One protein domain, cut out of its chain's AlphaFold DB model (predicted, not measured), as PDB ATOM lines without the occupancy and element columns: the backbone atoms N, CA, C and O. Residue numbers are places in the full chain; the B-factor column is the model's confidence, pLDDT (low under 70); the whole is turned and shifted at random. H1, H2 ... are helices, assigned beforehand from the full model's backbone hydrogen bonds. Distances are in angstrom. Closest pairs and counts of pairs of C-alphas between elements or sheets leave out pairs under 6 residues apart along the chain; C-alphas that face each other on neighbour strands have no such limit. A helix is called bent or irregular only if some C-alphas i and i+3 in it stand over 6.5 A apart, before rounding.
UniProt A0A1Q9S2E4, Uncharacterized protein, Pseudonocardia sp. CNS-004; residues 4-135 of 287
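What this domain is: This is residues 4 to 135 of the 287 residues of an uncharacterized protein of Pseudonocardia sp. CNS-004 (UniProt A0A1Q9S2E4). What shape do these atoms make? A long helical hairpin, H3 and the bent helix H4, comes together at both ends and leaves a gap beside residues 72 to 81 of H3, while a third long helix, H1, crosses the end away from the turn. The short H2 packs on residues 8 to 12 of H1. What is it built of? The printed part has 132 residues with four named helices, in the order H1, H2, H3, H4, and no named strand: the class is all helix. How spread out is it? It is only just loose, close to extended, with a radius of gyration of the C-alphas of 20.8 A and a flat outline of 67 by 40 by 16 A.

How they stand to each other: What touches the longest helix? H3, residues 59 to 94, forms a helical hairpin with H4a, residues 99 to 116, opposite ways at a shallow tilt of 30 degrees; the closest C-alphas are those of Val 92 and Phe 100, 5.5 A. H4, residues 99 to 133, was assigned as one helix by its hydrogen bonds but is bent, with C-alphas 116 and 119 at 6.9 A. Its second arm H4b, residues 119 to 133, touches residues 60 to 67 of H3 alone, opposite ways at a shallow tilt of 19 degrees, closest at the C-alphas of Arg 63 and Leu 133, 6.4 A. Which helix is the hub? H1, residues 4 to 33, touches H4b at a steep tilt of 54 degrees, closest at the C-alphas of Ala 29 and Ala 126, 4.8 A. It touches H3, only just about perpendicular at 72 degrees, closest at the C-alphas of Ala 22 and Asp 64, 6.7 A. With residues 8 to 12 alone it touches H2, residues 49 to 56, closest at the C-alphas of Ala 12 and Leu 52, 6.7 A. Are the backbones complete? In H2 and H4b every O i to N i+4 pair is within hydrogen-bond range; H1 has 24 of 26, H3 31 of 32 and H4a 10 of 14.

Where its parts are: Where does H3 run? It spans 52.7 A from C-alpha 59 at (110.369, 221.124, 24.335) to C-alpha 94 at (149.797, 242.971, 51.617). How long are the others? H1 spans 43.7 A, H4a 28.1 A and H4b 20.2 A. H4a is irregular, with C-alphas 102 and 105 at 6.7 A.

The domain as a whole: How far does it reach? The two C-alphas farthest apart, of Arg 50 and Gly 98, are 66.9 A apart; the printed part has no cut. Which link is long? H1 to H2, with 15 residues. Where is confidence low? The model's pLDDT is under 70 in 22 residues, among them 95 to 105.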
ATOM      1  N   PHE A   4     123.930 199.129  32.635       55.28
ATOM      2  CA  PHE A   4     122.722 199.808  32.162       55.28
ATOM      3  C   PHE A   4     121.737 200.194  33.280       55.28
ATOM      4  O   PHE A   4     120.958 201.125  33.095       55.28
ATOM      5  N   GLY A   5     121.781 199.537  34.447       60.72
ATOM      6  CA  GLY A   5     120.834 199.807  35.540       60.72
ATOM      7  C   GLY A   5     121.083 201.114  36.302       60.72
ATOM      8  O   GLY A   5     120.141 201.699  36.826       60.72
ATOM      9  N   VAL A   6     122.331 201.597  36.351       71.44
ATOM     10  CA  VAL A   6     122.707 202.775  37.163       71.44
ATOM     11  C   VAL A   6     122.577 204.084  36.376       71.44
ATOM     12  O   VAL A   6     122.299 205.127  36.957       71.44
ATOM     13  N   GLY A   7     122.711 204.048  35.047       74.81
ATOM     14  CA  GLY A   7     122.643 205.257  34.216       74.81
ATOM     15  C   GLY A   7     121.269 205.938  34.224       74.81
ATOM     16  O   GLY A   7     121.191 207.160  34.298       74.81
ATOM     17  N   LEU A   8     120.184 205.159  34.199       80.25
ATOM     18  CA  LEU A   8     118.812 205.684  34.167       80.25
ATOM     19  C   LEU A   8     118.448 206.531  35.406       80.25
ATOM     20  O   LEU A   8     118.024 207.673  35.219       80.25
ATOM     21  N   PRO A   9     118.643 206.061  36.656       83.38
ATOM     22  CA  PRO A   9     118.345 206.875  37.834       83.38
ATOM     23  C   PRO A   9     119.255 208.105  37.954       83.38
ATOM     24  O   PRO A   9     118.794 209.150  38.408       83.38
ATOM     25  N   VAL A  10     120.513 208.030  37.500       84.75
ATOM     26  CA  VAL A  10     121.418 209.195  37.476       84.75
ATOM     27  C   VAL A  10     120.910 210.266  36.506       84.75
ATOM     28  O   VAL A  10     120.852 211.439  36.868       84.75
ATOM     29  N   ILE A  11     120.487 209.875  35.300       82.12
ATOM     30  CA  ILE A  11     119.915 210.801  34.311       82.12
ATOM     31  C   ILE A  11     118.599 211.400  34.826       82.12
ATOM     32  O   ILE A  11     118.391 212.607  34.704       82.12
ATOM     33  N   ALA A  12     117.734 210.590  35.443       83.12
ATOM     34  CA  ALA A  12     116.495 211.068  36.060       83.12
ATOM     35  C   ALA A  12     116.772 212.090  37.174       83.12
ATOM     36  O   ALA A  12     116.133 213.141  37.220       83.12
ATOM     37  N   GLY A  13     117.770 211.820  38.022       84.31
ATOM     38  CA  GLY A  13     118.219 212.737  39.069       84.31
ATOM     39  C   GLY A  13     118.776 214.047  38.511       84.31
ATOM     40  O   GLY A  13     118.399 215.119  38.980       84.31
ATOM     41  N   ALA A  14     119.611 213.988  37.470       84.25
ATOM     42  CA  ALA A  14     120.148 215.176  36.808       84.25
ATOM     43  C   ALA A  14     119.041 216.028  36.154       84.25
ATOM     44  O   ALA A  14     119.030 217.251  36.296       84.25
ATOM     45  N   LEU A  15     118.063 215.397  35.494       84.00
ATOM     46  CA  LEU A  15     116.884 216.081  34.950       84.00
ATOM     47  C   LEU A  15     116.031 216.720  36.055       84.00
ATOM     48  O   LEU A  15     115.599 217.860  35.916       84.00
ATOM     49  N   GLY A  16     115.823 216.028  37.175       83.75
ATOM     50  CA  GLY A  16     115.125 216.594  38.331       83.75
ATOM     51  C   GLY A  16     115.851 217.810  38.914       83.75
ATOM     52  O   GLY A  16     115.235 218.852  39.132       83.75
ATOM     53  N   ALA A  17     117.169 217.711  39.102       85.38
ATOM     54  CA  ALA A  17     117.992 218.788  39.649       85.38
ATOM     55  C   ALA A  17     118.027 220.023  38.736       85.38
ATOM     56  O   ALA A  17     117.911 221.152  39.212       85.38
ATOM     57  N   THR A  18     118.147 219.820  37.421       85.12
ATOM     58  CA  THR A  18     118.131 220.920  36.442       85.12
ATOM     59  C   THR A  18     116.787 221.640  36.414       85.12
ATOM     60  O   THR A  18     116.770 222.871  36.418       85.12
ATOM     61  N   ARG A  19     115.670 220.905  36.478       86.25
ATOM     62  CA  ARG A  19     114.326 221.496  36.579       86.25
ATOM     63  C   ARG A  19     114.135 222.276  37.878       86.25
ATOM     64  O   ARG A  19     113.701 223.420  37.822       86.25
ATOM     65  N   ALA A  20     114.552 221.719  39.016       84.69
ATOM     66  CA  ALA A  20     114.482 222.410  40.305       84.69
ATOM     67  C   ALA A  20     115.298 223.716  40.308       84.69
ATOM     68  O   ALA A  20     114.824 224.750  40.776       84.69
ATOM     69  N   LEU A  21     116.508 223.697  39.737       83.62
ATOM     70  CA  LEU A  21     117.336 224.896  39.607       83.62
ATOM     71  C   LEU A  21     116.682 225.943  38.693       83.62
ATOM     72  O   LEU A  21     116.715 227.136  39.008       83.62
ATOM     73  N   ALA A  22     116.077 225.506  37.585       82.62
ATOM     74  CA  ALA A  22     115.348 226.381  36.675       82.62
ATOM     75  C   ALA A  22     114.113 226.999  37.353       82.62
ATOM     76  O   ALA A  22     113.890 228.198  37.211       82.62
ATOM     77  N   ASP A  23     113.358 226.231  38.143       83.00
ATOM     78  CA  ASP A  23     112.191 226.717  38.892       83.00
ATOM     79  C   ASP A  23     112.562 227.772  39.935       83.00
ATOM     80  O   ASP A  23     111.904 228.809  40.019       83.00
ATOM     81  N   VAL A  24     113.666 227.579  40.668       83.50
ATOM     82  CA  VAL A  24     114.189 228.601  41.590       83.50
ATOM     83  C   VAL A  24     114.514 229.894  40.838       83.50
ATOM     84  O   VAL A  24     114.116 230.978  41.263       83.50
ATOM     85  N   HIS A  25     115.186 229.801  39.689       80.50
ATOM     86  CA  HIS A  25     115.525 230.982  38.891       80.50
ATOM     87  C   HIS A  25     114.299 231.654  38.268       80.50
ATOM     88  O   HIS A  25     114.262 232.882  38.187       80.50
ATOM     89  N   ARG A  26     113.276 230.887  37.872       80.00
ATOM     90  CA  ARG A  26     111.983 231.427  37.426       80.00
ATOM     91  C   ARG A  26     111.265 232.148  38.559       80.00
ATOM     92  O   ARG A  26     110.748 233.234  38.322       80.00
ATOM     93  N   ALA A  27     111.279 231.602  39.775       80.31
ATOM     94  CA  ALA A  27     110.671 232.234  40.944       80.31
ATOM     95  C   ALA A  27     111.355 233.567  41.285       80.31
ATOM     96  O   ALA A  27     110.683 234.584  41.454       80.31
ATOM     97  N   VAL A  28     112.692 233.593  41.300       79.62
ATOM     98  CA  VAL A  28     113.468 234.825  41.521       79.62
ATOM     99  C   VAL A  28     113.218 235.839  40.400       79.62
ATOM    100  O   VAL A  28     112.940 237.006  40.674       79.62
ATOM    101  N   ALA A  29     113.258 235.414  39.134       76.94
ATOM    102  CA  ALA A  29     112.969 236.291  37.999       76.94
ATOM    103  C   ALA A  29     111.528 236.825  38.038       76.94
ATOM    104  O   ALA A  29     111.301 237.992  37.721       76.94
ATOM    105  N   GLY A  30     110.569 236.004  38.468       77.31
ATOM    106  CA  GLY A  30     109.173 236.386  38.632       77.31
ATOM    107  C   GLY A  30     108.974 237.440  39.717       77.31
ATOM    108  O   GLY A  30     108.264 238.417  39.490       77.31
ATOM    109  N   GLN A  31     109.679 237.321  40.848       82.19
ATOM    110  CA  GLN A  31     109.692 238.347  41.898       82.19
ATOM    111  C   GLN A  31     110.297 239.670  41.409       82.19
ATOM    112  O   GLN A  31     109.749 240.735  41.681       82.19
ATOM    113  N   VAL A  32     111.402 239.615  40.658       79.44
ATOM    114  CA  VAL A  32     112.083 240.815  40.133       79.44
ATOM    115  C   VAL A  32     111.259 241.517  39.049       79.44
ATOM    116  O   VAL A  32     111.284 242.744  38.957       79.44
ATOM    117  N   LEU A  33     110.550 240.756  38.211       76.81
ATOM    118  CA  LEU A  33     109.782 241.274  37.074       76.81
ATOM    119  C   LEU A  33     108.294 241.502  37.381       76.81
ATOM    120  O   LEU A  33     107.596 242.058  36.535       76.81
ATOM    121  N   GLY A  34     107.803 241.063  38.543       75.88
ATOM    122  CA  GLY A  34     106.380 241.099  38.888       75.88
ATOM    123  C   GLY A  34     105.510 240.223  37.976       75.88
ATOM    124  O   GLY A  34     104.383 240.600  37.667       75.88
ATOM    125  N   ALA A  35     106.037 239.094  37.494       74.06
ATOM    126  CA  ALA A  35     105.353 238.207  36.551       74.06
ATOM    127  C   ALA A  35     105.373 236.755  37.039       74.06
ATOM    128  O   ALA A  35     106.398 236.284  37.529       74.06
ATOM    129  N   ASP A  36     104.269 236.029  36.859       73.88
ATOM    130  CA  ASP A  36     104.248 234.589  37.109       73.88
ATOM    131  C   ASP A  36     104.909 233.852  35.934       73.88
ATOM    132  O   ASP A  36     104.472 233.945  34.783       73.88
ATOM    133  N   LEU A  37     106.018 233.176  36.228       70.00
ATOM    134  CA  LEU A  37     106.820 232.415  35.269       70.00
ATOM    135  C   LEU A  37     106.745 230.906  35.539       70.00
ATOM    136  O   LEU A  37     107.604 230.167  35.058       70.00
ATOM    137  N   ALA A  38     105.751 230.440  36.303       71.38
ATOM    138  CA  ALA A  38     105.547 229.019  36.550       71.38
ATOM    139  C   ALA A  38     105.288 228.257  35.237       71.38
ATOM    140  O   ALA A  38     104.468 228.654  34.407       71.38
ATOM    141  N   VAL A  39     105.994 227.140  35.048       71.25
ATOM    142  CA  VAL A  39     105.845 226.264  33.879       71.25
ATOM    143  C   VAL A  39     105.415 224.880  34.347       71.25
ATOM    144  O   VAL A  39     106.054 224.280  35.206       71.25
ATOM    145  N   ALA A  40     104.346 224.353  33.752       72.62
ATOM    146  CA  ALA A  40     103.933 222.970  33.949       72.62
ATOM    147  C   ALA A  40     104.662 222.061  32.945       72.62
ATOM    148  O   ALA A  40     104.415 222.132  31.740       72.62
ATOM    149  N   TYR A  41     105.570 221.217  33.437       75.06
ATOM    150  CA  TYR A  41     106.230 220.187  32.629       75.06
ATOM    151  C   TYR A  41     105.235 219.108  32.191       75.06
ATOM    152  O   TYR A  41     104.365 218.713  32.968       75.06
ATOM    153  N   ARG A  42     105.385 218.581  30.967       73.69
ATOM    154  CA  ARG A  42     104.456 217.568  30.423       73.69
ATOM    155  C   ARG A  42     104.656 216.174  31.028       73.69
ATOM    156  O   ARG A  42     103.723 215.381  31.047       73.69
ATOM    157  N   ALA A  43     105.861 215.862  31.500       77.25
ATOM    158  CA  ALA A  43     106.204 214.562  32.077       77.25
ATOM    159  C   ALA A  43     107.142 214.724  33.276       77.25
ATOM    160  O   ALA A  43     108.048 215.558  33.235       77.25
ATOM    161  N   ALA A  44     106.958 213.914  34.321       78.38
ATOM    162  CA  ALA A  44     107.849 213.872  35.479       78.38
ATOM    163  C   ALA A  44     109.050 212.939  35.219       78.38
ATOM    164  O   ALA A  44     108.883 211.902  34.571       78.38
ATOM    165  N   PRO A  45     110.257 213.281  35.708       78.88
ATOM    166  CA  PRO A  45     111.410 212.402  35.587       78.88
ATOM    167  C   PRO A  45     111.199 211.166  36.468       78.88
ATOM    168  O   PRO A  45     110.913 211.285  37.658       78.88
ATOM    169  N   GLY A  46     111.354 209.983  35.878       78.38
ATOM    170  CA  GLY A  46     111.214 208.704  36.566       78.38
ATOM    171  C   GLY A  46     112.314 207.714  36.167       78.38
ATOM    172  O   GLY A  46     113.082 207.986  35.237       78.38
ATOM    173  N   PRO A  47     112.453 206.588  36.890       77.38
ATOM    174  CA  PRO A  47     113.551 205.638  36.701       77.38
ATOM    175  C   PRO A  47     113.438 204.821  35.402       77.38
ATOM    176  O   PRO A  47     114.372 204.100  35.046       77.38
ATOM    177  N   THR A  48     112.316 204.907  34.686       83.50
ATOM    178  CA  THR A  48     112.043 204.097  33.497       83.50
ATOM    179  C   THR A  48     112.484 204.810  32.220       83.50
ATOM    180  O   THR A  48     112.247 206.002  32.035       83.50
ATOM    181  N   TRP A  49     113.017 204.060  31.246       79.44
ATOM    182  CA  TRP A  49     113.356 204.600  29.919       79.44
ATOM    183  C   TRP A  49     112.192 205.351  29.243       79.44
ATOM    184  O   TRP A  49     112.412 206.389  28.628       79.44
ATOM    185  N   ARG A  50     110.948 204.867  29.376       83.25
ATOM    186  CA  ARG A  50     109.759 205.530  28.803       83.25
ATOM    187  C   ARG A  50     109.511 206.917  29.401       83.25
ATOM    188  O   ARG A  50     109.167 207.835  28.664       83.25
ATOM    189  N   GLU A  51     109.719 207.070  30.705       81.81
ATOM    190  CA  GLU A  51     109.533 208.332  31.434       81.81
ATOM    191  C   GLU A  51     110.629 209.337  31.056       81.81
ATOM    192  O   GLU A  51     110.347 210.501  30.770       81.81
ATOM    193  N   LEU A  52     111.876 208.866  30.946       81.25
ATOM    194  CA  LEU A  52     112.997 209.674  30.465       81.25
ATOM    195  C   LEU A  52     112.825 210.099  29.005       81.25
ATOM    196  O   LEU A  52     113.024 211.268  28.681       81.25
ATOM    197  N   ALA A  53     112.403 209.188  28.128       82.12
ATOM    198  CA  ALA A  53     112.126 209.501  26.730       82.12
ATOM    199  C   ALA A  53     110.983 210.523  26.588       82.12
ATOM    200  O   ALA A  53     111.060 211.408  25.736       82.12
ATOM    201  N   ALA A  54     109.954 210.445  27.438       81.69
ATOM    202  CA  ALA A  54     108.891 211.446  27.499       81.69
ATOM    203  C   ALA A  54     109.419 212.816  27.960       81.69
ATOM    204  O   ALA A  54     109.074 213.834  27.363       81.69
ATOM    205  N   CYS A  55     110.315 212.850  28.954       81.12
ATOM    206  CA  CYS A  55     110.959 214.086  29.407       81.12
ATOM    207  C   CYS A  55     111.866 214.715  28.341       81.12
ATOM    208  O   CYS A  55     111.863 215.934  28.188       81.12
ATOM    209  N   LEU A  56     112.630 213.911  27.597       79.62
ATOM    210  CA  LEU A  56     113.514 214.394  26.528       79.62
ATOM    211  C   LEU A  56     112.743 214.913  25.308       79.62
ATOM    212  O   LEU A  56     113.248 215.770  24.590       79.62
ATOM    213  N   ARG A  57     111.523 214.413  25.076       79.69
ATOM    214  CA  ARG A  57     110.611 214.936  24.047       79.69
ATOM    215  C   ARG A  57     109.904 216.225  24.462       79.69
ATOM    216  O   ARG A  57     109.299 216.862  23.605       79.69
ATOM    217  N   ASP A  58     109.957 216.604  25.738       78.69
ATOM    218  CA  ASP A  58     109.393 217.868  26.205       78.69
ATOM    219  C   ASP A  58     110.239 219.041  25.662       78.69
ATOM    220  O   ASP A  58     111.428 219.140  25.993       78.69
ATOM    221  N   PRO A  59     109.658 219.956  24.857       76.19
ATOM    222  CA  PRO A  59     110.369 221.124  24.335       76.19
ATOM    223  C   PRO A  59     110.982 221.998  25.436       76.19
ATOM    224  O   PRO A  59     111.985 222.680  25.204       76.19
ATOM    225  N   GLN A  60     110.402 221.972  26.640       79.31
ATOM    226  CA  GLN A  60     110.898 222.733  27.776       79.31
ATOM    227  C   GLN A  60     112.243 222.201  28.291       79.31
ATOM    228  O   GLN A  60     113.114 222.990  28.650       79.31
ATOM    229  N   THR A  61     112.470 220.884  28.249       81.50
ATOM    230  CA  THR A  61     113.731 220.268  28.698       81.50
ATOM    231  C   THR A  61     114.925 220.754  27.864       81.50
ATOM    232  O   THR A  61     116.007 221.004  28.401       81.50
ATOM    233  N   GLY A  62     114.737 220.961  26.556       76.00
ATOM    234  CA  GLY A  62     115.772 221.527  25.685       76.00
ATOM    235  C   GLY A  62     116.127 222.974  26.049       76.00
ATOM    236  O   GLY A  62     117.304 223.329  26.109       76.00
ATOM    237  N   ARG A  63     115.120 223.798  26.365       79.44
ATOM    238  CA  ARG A  63     115.311 225.193  26.800       79.44
ATOM    239  C   ARG A  63     116.034 225.278  28.139       79.44
ATOM    240  O   ARG A  63     116.957 226.078  28.269       79.44
ATOM    241  N   ASP A  64     115.673 224.418  29.086       80.94
ATOM    242  CA  ASP A  64     116.325 224.335  30.395       80.94
ATOM    243  C   ASP A  64     117.798 223.921  30.261       80.94
ATOM    244  O   ASP A  64     118.661 224.460  30.951       80.94
ATOM    245  N   THR A  65     118.106 223.026  29.318       77.62
ATOM    246  CA  THR A  65     119.484 222.589  29.037       77.62
ATOM    247  C   THR A  65     120.324 223.711  28.419       77.62
ATOM    248  O   THR A  65     121.455 223.945  28.846       77.62
ATOM    249  N   ILE A  66     119.774 224.442  27.442       78.56
ATOM    250  CA  ILE A  66     120.443 225.606  26.837       78.56
ATOM    251  C   ILE A  66     120.664 226.695  27.889       78.56
ATOM    252  O   ILE A  66     121.752 227.267  27.970       78.56
ATOM    253  N   TRP A  67     119.653 226.959  28.719       82.25
ATOM    254  CA  TRP A  67     119.768 227.902  29.822       82.25
ATOM    255  C   TRP A  67     120.872 227.490  30.798       82.25
ATOM    256  O   TRP A  67     121.711 228.322  31.130       82.25
ATOM    257  N   LEU A  68     120.926 226.217  31.201       81.75
ATOM    258  CA  LEU A  68     121.953 225.708  32.110       81.75
ATOM    259  C   LEU A  68     123.360 225.901  31.533       81.75
ATOM    260  O   LEU A  68     124.254 226.358  32.242       81.75
ATOM    261  N   ALA A  69     123.552 225.599  30.246       78.50
ATOM    262  CA  ALA A  69     124.833 225.785  29.571       78.50
ATOM    263  C   ALA A  69     125.252 227.265  29.544       78.50
ATOM    264  O   ALA A  69     126.379 227.600  29.908       78.50
ATOM    265  N   LEU A  70     124.333 228.164  29.179       75.81
ATOM    266  CA  LEU A  70     124.580 229.609  29.179       75.81
ATOM    267  C   LEU A  70     124.882 230.135  30.587       75.81
ATOM    268  O   LEU A  70     125.807 230.928  30.770       75.81
ATOM    269  N   HIS A  71     124.130 229.676  31.586       77.56
ATOM    270  CA  HIS A  71     124.288 230.092  32.973       77.56
ATOM    271  C   HIS A  71     125.614 229.598  33.566       77.56
ATOM    272  O   HIS A  71     126.280 230.346  34.276       77.56
ATOM    273  N   ALA A  72     126.050 228.382  33.221       78.00
ATOM    274  CA  ALA A  72     127.346 227.845  33.631       78.00
ATOM    275  C   ALA A  72     128.518 228.676  33.078       78.00
ATOM    276  O   ALA A  72     129.445 229.017  33.820       78.00
ATOM    277  N   VAL A  73     128.460 229.049  31.794       75.50
ATOM    278  CA  VAL A  73     129.478 229.899  31.155       75.50
ATOM    279  C   VAL A  73     129.501 231.286  31.793       75.50
ATOM    280  O   VAL A  73     130.558 231.748  32.224       75.50
ATOM    281  N   ALA A  74     128.340 231.933  31.914       74.62
ATOM    282  CA  ALA A  74     128.238 233.256  32.523       74.62
ATOM    283  C   ALA A  74     128.722 233.252  33.983       74.62
ATOM    284  O   ALA A  74     129.516 234.109  34.372       74.62
ATOM    285  N   GLY A  75     128.307 232.257  34.773       73.88
ATOM    286  CA  GLY A  75     128.719 232.097  36.166       73.88
ATOM    287  C   GLY A  75     130.229 231.914  36.317       73.88
ATOM    288  O   GLY A  75     130.838 232.540  37.185       73.88
ATOM    289  N   THR A  76     130.852 231.132  35.432       76.88
ATOM    290  CA  THR A  76     132.307 230.912  35.446       76.88
ATOM    291  C   THR A  76     133.068 232.200  35.133       76.88
ATOM    292  O   THR A  76     134.041 232.520  35.814       76.88
ATOM    293  N   LEU A  77     132.606 232.983  34.154       72.44
ATOM    294  CA  LEU A  77     133.218 234.273  33.825       72.44
ATOM    295  C   LEU A  77     133.115 235.265  34.992       72.44
ATOM    296  O   LEU A  77     134.107 235.903  35.342       72.44
ATOM    297  N   VAL A  78     131.948 235.357  35.636       75.88
ATOM    298  CA  VAL A  78     131.749 236.225  36.809       75.88
ATOM    299  C   VAL A  78     132.629 235.786  37.982       75.88
ATOM    300  O   VAL A  78     133.262 236.629  38.621       75.88
ATOM    301  N   ALA A  79     132.726 234.481  38.247       73.62
ATOM    302  CA  ALA A  79     133.589 233.944  39.295       73.62
ATOM    303  C   ALA A  79     135.071 234.246  39.021       73.62
ATOM    304  O   ALA A  79     135.782 234.681  39.926       73.62
ATOM    305  N   MET A  80     135.524 234.092  37.772       73.94
ATOM    306  CA  MET A  80     136.903 234.383  37.371       73.94
ATOM    307  C   MET A  80     137.245 235.869  37.534       73.94
ATOM    308  O   MET A  80     138.301 236.205  38.072       73.94
ATOM    309  N   LEU A  81     136.334 236.762  37.136       72.56
ATOM    310  CA  LEU A  81     136.490 238.206  37.330       72.56
ATOM    311  C   LEU A  81     136.524 238.585  38.815       72.56
ATOM    312  O   LEU A  81     137.362 239.385  39.228       72.56
ATOM    313  N   THR A  82     135.652 237.981  39.626       74.31
ATOM    314  CA  THR A  82     135.605 238.219  41.076       74.31
ATOM    315  C   THR A  82     136.890 237.749  41.752       74.31
ATOM    316  O   THR A  82     137.475 238.485  42.543       74.31
ATOM    317  N   TYR A  83     137.376 236.556  41.401       76.94
ATOM    318  CA  TYR A  83     138.646 236.028  41.895       76.94
ATOM    319  C   TYR A  83     139.815 236.960  41.552       76.94
ATOM    320  O   TYR A  83     140.602 237.308  42.432       76.94
ATOM    321  N   LEU A  84     139.897 237.428  40.303       73.25
ATOM    322  CA  LEU A  84     140.933 238.370  39.879       73.25
ATOM    323  C   LEU A  84     140.874 239.682  40.678       73.25
ATOM    324  O   LEU A  84     141.908 240.166  41.134       73.25
ATOM    325  N   ALA A  85     139.675 240.228  40.899       71.62
ATOM    326  CA  ALA A  85     139.488 241.441  41.690       71.62
ATOM    327  C   ALA A  85     139.964 241.269  43.144       71.62
ATOM    328  O   ALA A  85     140.651 242.143  43.677       71.62
ATOM    329  N   VAL A  86     139.664 240.123  43.769       75.50
ATOM    330  CA  VAL A  86     140.134 239.793  45.124       75.50
ATOM    331  C   VAL A  86     141.658 239.683  45.171       75.50
ATOM    332  O   VAL A  86     142.270 240.208  46.098       75.50
ATOM    333  N   GLN A  87     142.286 239.062  44.170       73.94
ATOM    334  CA  GLN A  87     143.747 238.938  44.115       73.94
ATOM    335  C   GLN A  87     144.439 240.300  43.981       73.94
ATOM    336  O   GLN A  87     145.433 240.551  44.663       73.94
ATOM    337  N   VAL A  88     143.886 241.207  43.168       69.56
ATOM    338  CA  VAL A  88     144.376 242.592  43.056       69.56
ATOM    339  C   VAL A  88     144.242 243.325  44.392       69.56
ATOM    340  O   VAL A  88     145.196 243.954  44.846       69.56
ATOM    341  N   LEU A  89     143.088 243.207  45.055       71.12
ATOM    342  CA  LEU A  89     142.848 243.843  46.350       71.12
ATOM    343  C   LEU A  89     143.791 243.303  47.439       71.12
ATOM    344  O   LEU A  89     144.367 244.076  48.200       71.12
ATOM    345  N   SER A  90     143.989 241.985  47.487       71.19
ATOM    346  CA  SER A  90     144.899 241.323  48.428       71.19
ATOM    347  C   SER A  90     146.344 241.807  48.258       71.19
ATOM    348  O   SER A  90     146.994 242.166  49.240       71.19
ATOM    349  N   ALA A  91     146.825 241.922  47.014       67.56
ATOM    350  CA  ALA A  91     148.161 242.442  46.714       67.56
ATOM    351  C   ALA A  91     148.350 243.897  47.181       67.56
ATOM    352  O   ALA A  91     149.410 244.257  47.695       67.56
ATOM    353  N   VAL A  92     147.306 244.718  47.053       67.38
ATOM    354  CA  VAL A  92     147.291 246.107  47.527       67.38
ATOM    355  C   VAL A  92     147.417 246.194  49.054       67.38
ATOM    356  O   VAL A  92     148.182 247.017  49.551       67.38
ATOM    357  N   PHE A  93     146.710 245.343  49.805       68.06
ATOM    358  CA  PHE A  93     146.774 245.341  51.273       68.06
ATOM    359  C   PHE A  93     148.059 244.707  51.826       68.06
ATOM    360  O   PHE A  93     148.586 245.182  52.832       68.06
ATOM    361  N   ALA A  94     148.587 243.665  51.176       70.56
ATOM    362  CA  ALA A  94     149.797 242.971  51.617       70.56
ATOM    363  C   ALA A  94     151.089 243.782  51.387       70.56
ATOM    364  O   ALA A  94     152.068 243.590  52.105       70.56
ATOM    365  N   GLY A  95     151.109 244.687  50.400       64.88
ATOM    366  CA  GLY A  95     152.308 245.433  50.001       64.88
ATOM    367  C   GLY A  95     152.680 246.645  50.868       64.88
ATOM    368  O   GLY A  95     153.727 247.246  50.625       64.88
ATOM    369  N   GLY A  96     151.851 247.037  51.847       60.91
ATOM    370  CA  GLY A  96     152.000 248.323  52.548       60.91
ATOM    371  C   GLY A  96     151.924 249.522  51.586       60.91
ATOM    372  O   GLY A  96     151.756 249.350  50.382       60.91
ATOM    373  N   ALA A  97     152.034 250.758  52.085       56.03
ATOM    374  CA  ALA A  97     151.905 252.000  51.300       56.03
ATOM    375  C   ALA A  97     153.063 252.262  50.293       56.03
ATOM    376  O   ALA A  97     153.592 253.368  50.214       56.03
ATOM    377  N   GLY A  98     153.493 251.243  49.546       63.19
ATOM    378  CA  GLY A  98     154.402 251.337  48.404       63.19
ATOM    379  C   GLY A  98     153.666 251.631  47.082       63.19
ATOM    380  O   GLY A  98     152.496 252.022  47.101       63.19
ATOM    381  N   PRO A  99     154.300 251.416  45.906       58.41
ATOM    382  CA  PRO A  99     153.769 251.801  44.584       58.41
ATOM    383  C   PRO A  99     152.396 251.197  44.230       58.41
ATOM    384  O   PRO A  99     151.751 251.635  43.279       58.41
ATOM    385  N   PHE A 100     151.910 250.233  45.016       58.94
ATOM    386  CA  PHE A 100     150.588 249.632  44.876       58.94
ATOM    387  C   PHE A 100     149.430 250.497  45.399       58.94
ATOM    388  O   PHE A 100     148.279 250.234  45.053       58.94
ATOM    389  N   ALA A 101     149.707 251.572  46.151       59.94
ATOM    390  CA  ALA A 101     148.691 252.537  46.583       59.94
ATOM    391  C   ALA A 101     147.920 253.154  45.396       59.94
ATOM    392  O   ALA A 101     146.735 253.455  45.526       59.94
ATOM    393  N   ILE A 102     148.547 253.252  44.216       63.41
ATOM    394  CA  ILE A 102     147.930 253.750  42.974       63.41
ATOM    395  C   ILE A 102     146.780 252.838  42.497       63.41
ATOM    396  O   ILE A 102     145.856 253.313  41.842       63.41
ATOM    397  N   PHE A 103     146.771 251.550  42.874       63.06
ATOM    398  CA  PHE A 103     145.729 250.590  42.481       63.06
ATOM    399  C   PHE A 103     144.553 250.498  43.468       63.06
ATOM    400  O   PHE A 103     143.532 249.897  43.131       63.06
ATOM    401  N   THR A 104     144.639 251.133  44.647       66.62
ATOM    402  CA  THR A 104     143.559 251.145  45.659       66.62
ATOM    403  C   THR A 104     142.279 251.802  45.131       66.62
ATOM    404  O   THR A 104     141.204 251.204  45.164       66.62
ATOM    405  N   LEU A 105     142.396 253.022  44.601       68.94
ATOM    406  CA  LEU A 105     141.286 253.794  44.047       68.94
ATOM    407  C   LEU A 105     140.645 253.096  42.836       68.94
ATOM    408  O   LEU A 105     139.430 252.920  42.856       68.94
ATOM    409  N   PRO A 106     141.403 252.620  41.827       71.12
ATOM    410  CA  PRO A 106     140.853 251.808  40.743       71.12
ATOM    411  C   PRO A 106     140.101 250.566  41.230       71.12
ATOM    412  O   PRO A 106     139.013 250.294  40.733       71.12
ATOM    413  N   ALA A 107     140.624 249.837  42.223       67.44
ATOM    414  CA  ALA A 107     139.957 248.653  42.764       67.44
ATOM    415  C   ALA A 107     138.630 248.996  43.462       67.44
ATOM    416  O   ALA A 107     137.626 248.315  43.246       67.44
ATOM    417  N   LEU A 108     138.590 250.079  44.245       73.31
ATOM    418  CA  LEU A 108     137.359 250.572  44.876       73.31
ATOM    419  C   LEU A 108     136.338 251.064  43.843       73.31
ATOM    420  O   LEU A 108     135.147 250.798  43.987       73.31
ATOM    421  N   VAL A 109     136.794 251.732  42.779       77.12
ATOM    422  CA  VAL A 109     135.940 252.160  41.662       77.12
ATOM    423  C   VAL A 109     135.364 250.949  40.929       77.12
ATOM    424  O   VAL A 109     134.163 250.917  40.674       77.12
ATOM    425  N   VAL A 110     136.167 249.917  40.653       73.75
ATOM    426  CA  VAL A 110     135.684 248.661  40.056       73.75
ATOM    427  C   VAL A 110     134.652 247.991  40.964       73.75
ATOM    428  O   VAL A 110     133.598 247.591  40.478       73.75
ATOM    429  N   LEU A 111     134.894 247.921  42.277       72.69
ATOM    430  CA  LEU A 111     133.943 247.339  43.228       72.69
ATOM    431  C   LEU A 111     132.621 248.123  43.278       72.69
ATOM    432  O   LEU A 111     131.548 247.520  43.278       72.69
ATOM    433  N   ALA A 112     132.687 249.457  43.266       76.50
ATOM    434  CA  ALA A 112     131.510 250.322  43.228       76.50
ATOM    435  C   ALA A 112     130.725 250.172  41.912       76.50
ATOM    436  O   ALA A 112     129.497 250.089  41.940       76.50
ATOM    437  N   ILE A 113     131.419 250.070  40.771       77.62
ATOM    438  CA  ILE A 113     130.804 249.798  39.463       77.62
ATOM    439  C   ILE A 113     130.128 248.426  39.468       77.62
ATOM    440  O   ILE A 113     128.990 248.320  39.020       77.62
ATOM    441  N   VAL A 114     130.786 247.390  39.999       74.12
ATOM    442  CA  VAL A 114     130.208 246.043  40.116       74.12
ATOM    443  C   VAL A 114     128.947 246.089  40.972       74.12
ATOM    444  O   VAL A 114     127.900 245.648  40.509       74.12
ATOM    445  N   TRP A 115     129.002 246.687  42.166       77.38
ATOM    446  CA  TRP A 115     127.835 246.832  43.041       77.38
ATOM    447  C   TRP A 115     126.681 247.549  42.328       77.38
ATOM    448  O   TRP A 115     125.541 247.085  42.361       77.38
ATOM    449  N   TRP A 116     126.966 248.663  41.652       84.44
ATOM    450  CA  TRP A 116     125.962 249.433  40.918       84.44
ATOM    451  C   TRP A 116     125.391 248.677  39.707       84.44
ATOM    452  O   TRP A 116     124.204 248.801  39.398       84.44
ATOM    453  N   ALA A 117     126.204 247.854  39.042       75.69
ATOM    454  CA  ALA A 117     125.812 247.070  37.874       75.69
ATOM    455  C   ALA A 117     124.997 245.813  38.226       75.69
ATOM    456  O   ALA A 117     124.177 245.387  37.412       75.69
ATOM    457  N   VAL A 118     125.162 245.237  39.424       77.44
ATOM    458  CA  VAL A 118     124.437 244.033  39.885       77.44
ATOM    459  C   VAL A 118     122.922 244.085  39.613       77.44
ATOM    460  O   VAL A 118     122.427 243.167  38.956       77.44
ATOM    461  N   PRO A 119     122.152 245.116  40.020       73.50
ATOM    462  CA  PRO A 119     120.705 245.141  39.778       73.50
ATOM    463  C   PRO A 119     120.338 245.189  38.286       73.50
ATOM    464  O   PRO A 119     119.318 244.629  37.882       73.50
ATOM    465  N   TRP A 120     121.165 245.824  37.451       76.50
ATOM    466  CA  TRP A 120     120.965 245.862  36.000       76.50
ATOM    467  C   TRP A 120     121.251 244.507  35.359       76.50
ATOM    468  O   TRP A 120     120.444 244.025  34.564       76.50
ATOM    469  N   VAL A 121     122.348 243.862  35.755       75.38
ATOM    470  CA  VAL A 121     122.707 242.514  35.304       75.38
ATOM    471  C   VAL A 121     121.619 241.515  35.692       75.38
ATOM    472  O   VAL A 121     121.177 240.750  34.840       75.38
ATOM    473  N   VAL A 122     121.110 241.570  36.929       74.25
ATOM    474  CA  VAL A 122     120.004 240.715  37.391       74.25
ATOM    475  C   VAL A 122     118.740 240.935  36.556       74.25
ATOM    476  O   VAL A 122     118.099 239.964  36.165       74.25
ATOM    477  N   ARG A 123     118.396 242.184  36.213       74.69
ATOM    478  CA  ARG A 123     117.240 242.481  35.346       74.69
ATOM    479  C   ARG A 123     117.414 241.950  33.927       74.69
ATOM    480  O   ARG A 123     116.478 241.369  33.384       74.69
ATOM    481  N   VAL A 124     118.591 242.119  33.327       78.00
ATOM    482  CA  VAL A 124     118.889 241.582  31.988       78.00
ATOM    483  C   VAL A 124     118.841 240.055  32.000       78.00
ATOM    484  O   VAL A 124     118.229 239.456  31.117       78.00
ATOM    485  N   LEU A 125     119.406 239.420  33.029       75.44
ATOM    486  CA  LEU A 125     119.351 237.972  33.205       75.44
ATOM    487  C   LEU A 125     117.906 237.487  33.395       75.44
ATOM    488  O   LEU A 125     117.521 236.481  32.808       75.44
ATOM    489  N   ALA A 126     117.085 238.223  34.151       75.38
ATOM    490  CA  ALA A 126     115.667 237.925  34.340       75.38
ATOM    491  C   ALA A 126     114.864 238.066  33.034       75.38
ATOM    492  O   ALA A 126     113.987 237.249  32.760       75.38
ATOM    493  N   LEU A 127     115.178 239.056  32.192       78.50
ATOM    494  CA  LEU A 127     114.576 239.204  30.863       78.50
ATOM    495  C   LEU A 127     114.996 238.078  29.917       78.50
ATOM    496  O   LEU A 127     114.146 237.533  29.218       78.50
ATOM    497  N   LEU A 128     116.272 237.689  29.925       75.38
ATOM    498  CA  LEU A 128     116.762 236.523  29.185       75.38
ATOM    499  C   LEU A 128     116.074 235.244  29.655       75.38
ATOM    500  O   LEU A 128     115.638 234.452  28.825       75.38
ATOM    501  N   VAL A 129     115.907 235.073  30.969       71.62
ATOM    502  CA  VAL A 129     115.132 233.976  31.555       71.62
ATOM    503  C   VAL A 129     113.697 234.016  31.049       71.62
ATOM    504  O   VAL A 129     113.198 233.010  30.564       71.62
ATOM    505  N   ARG A 130     113.041 235.177  31.060       72.06
ATOM    506  CA  ARG A 130     111.686 235.313  30.525       72.06
ATOM    507  C   ARG A 130     111.629 234.966  29.038       72.06
ATOM    508  O   ARG A 130     110.747 234.227  28.644       72.06
ATOM    509  N   VAL A 131     112.544 235.434  28.198       71.25
ATOM    510  CA  VAL A 131     112.506 235.128  26.755       71.25
ATOM    511  C   VAL A 131     112.804 233.651  26.478       71.25
ATOM    512  O   VAL A 131     112.139 233.035  25.648       71.25
ATOM    513  N   LEU A 132     113.781 233.073  27.179       68.38
ATOM    514  CA  LEU A 132     114.277 231.725  26.909       68.38
ATOM    515  C   LEU A 132     113.428 230.633  27.575       68.38
ATOM    516  O   LEU A 132     113.251 229.558  27.003       68.38
ATOM    517  N   LEU A 133     112.895 230.906  28.769       67.19
ATOM    518  CA  LEU A 133     112.148 229.949  29.591       67.19
ATOM    519  C   LEU A 133     110.635 230.205  29.611       67.19
ATOM    520  O   LEU A 133     109.911 229.298  30.018       67.19
ATOM    521  N   SER A 134     110.128 231.368  29.166       64.25
ATOM    522  CA  SER A 134     108.675 231.589  29.097       64.25
ATOM    523  C   SER A 134     108.037 230.753  27.977       64.25
ATOM    524  O   SER A 134     108.570 230.658  26.861       64.25
ATOM    525  N   PRO A 135     106.848 230.183  28.227       60.72
ATOM    526  CA  PRO A 135     106.098 229.365  27.276       60.72
ATOM    527  C   PRO A 135     105.483 230.151  26.100       60.72
ATOM    528  O   PRO A 135     104.497 229.706  25.520       60.72
TER     529      PRO A 135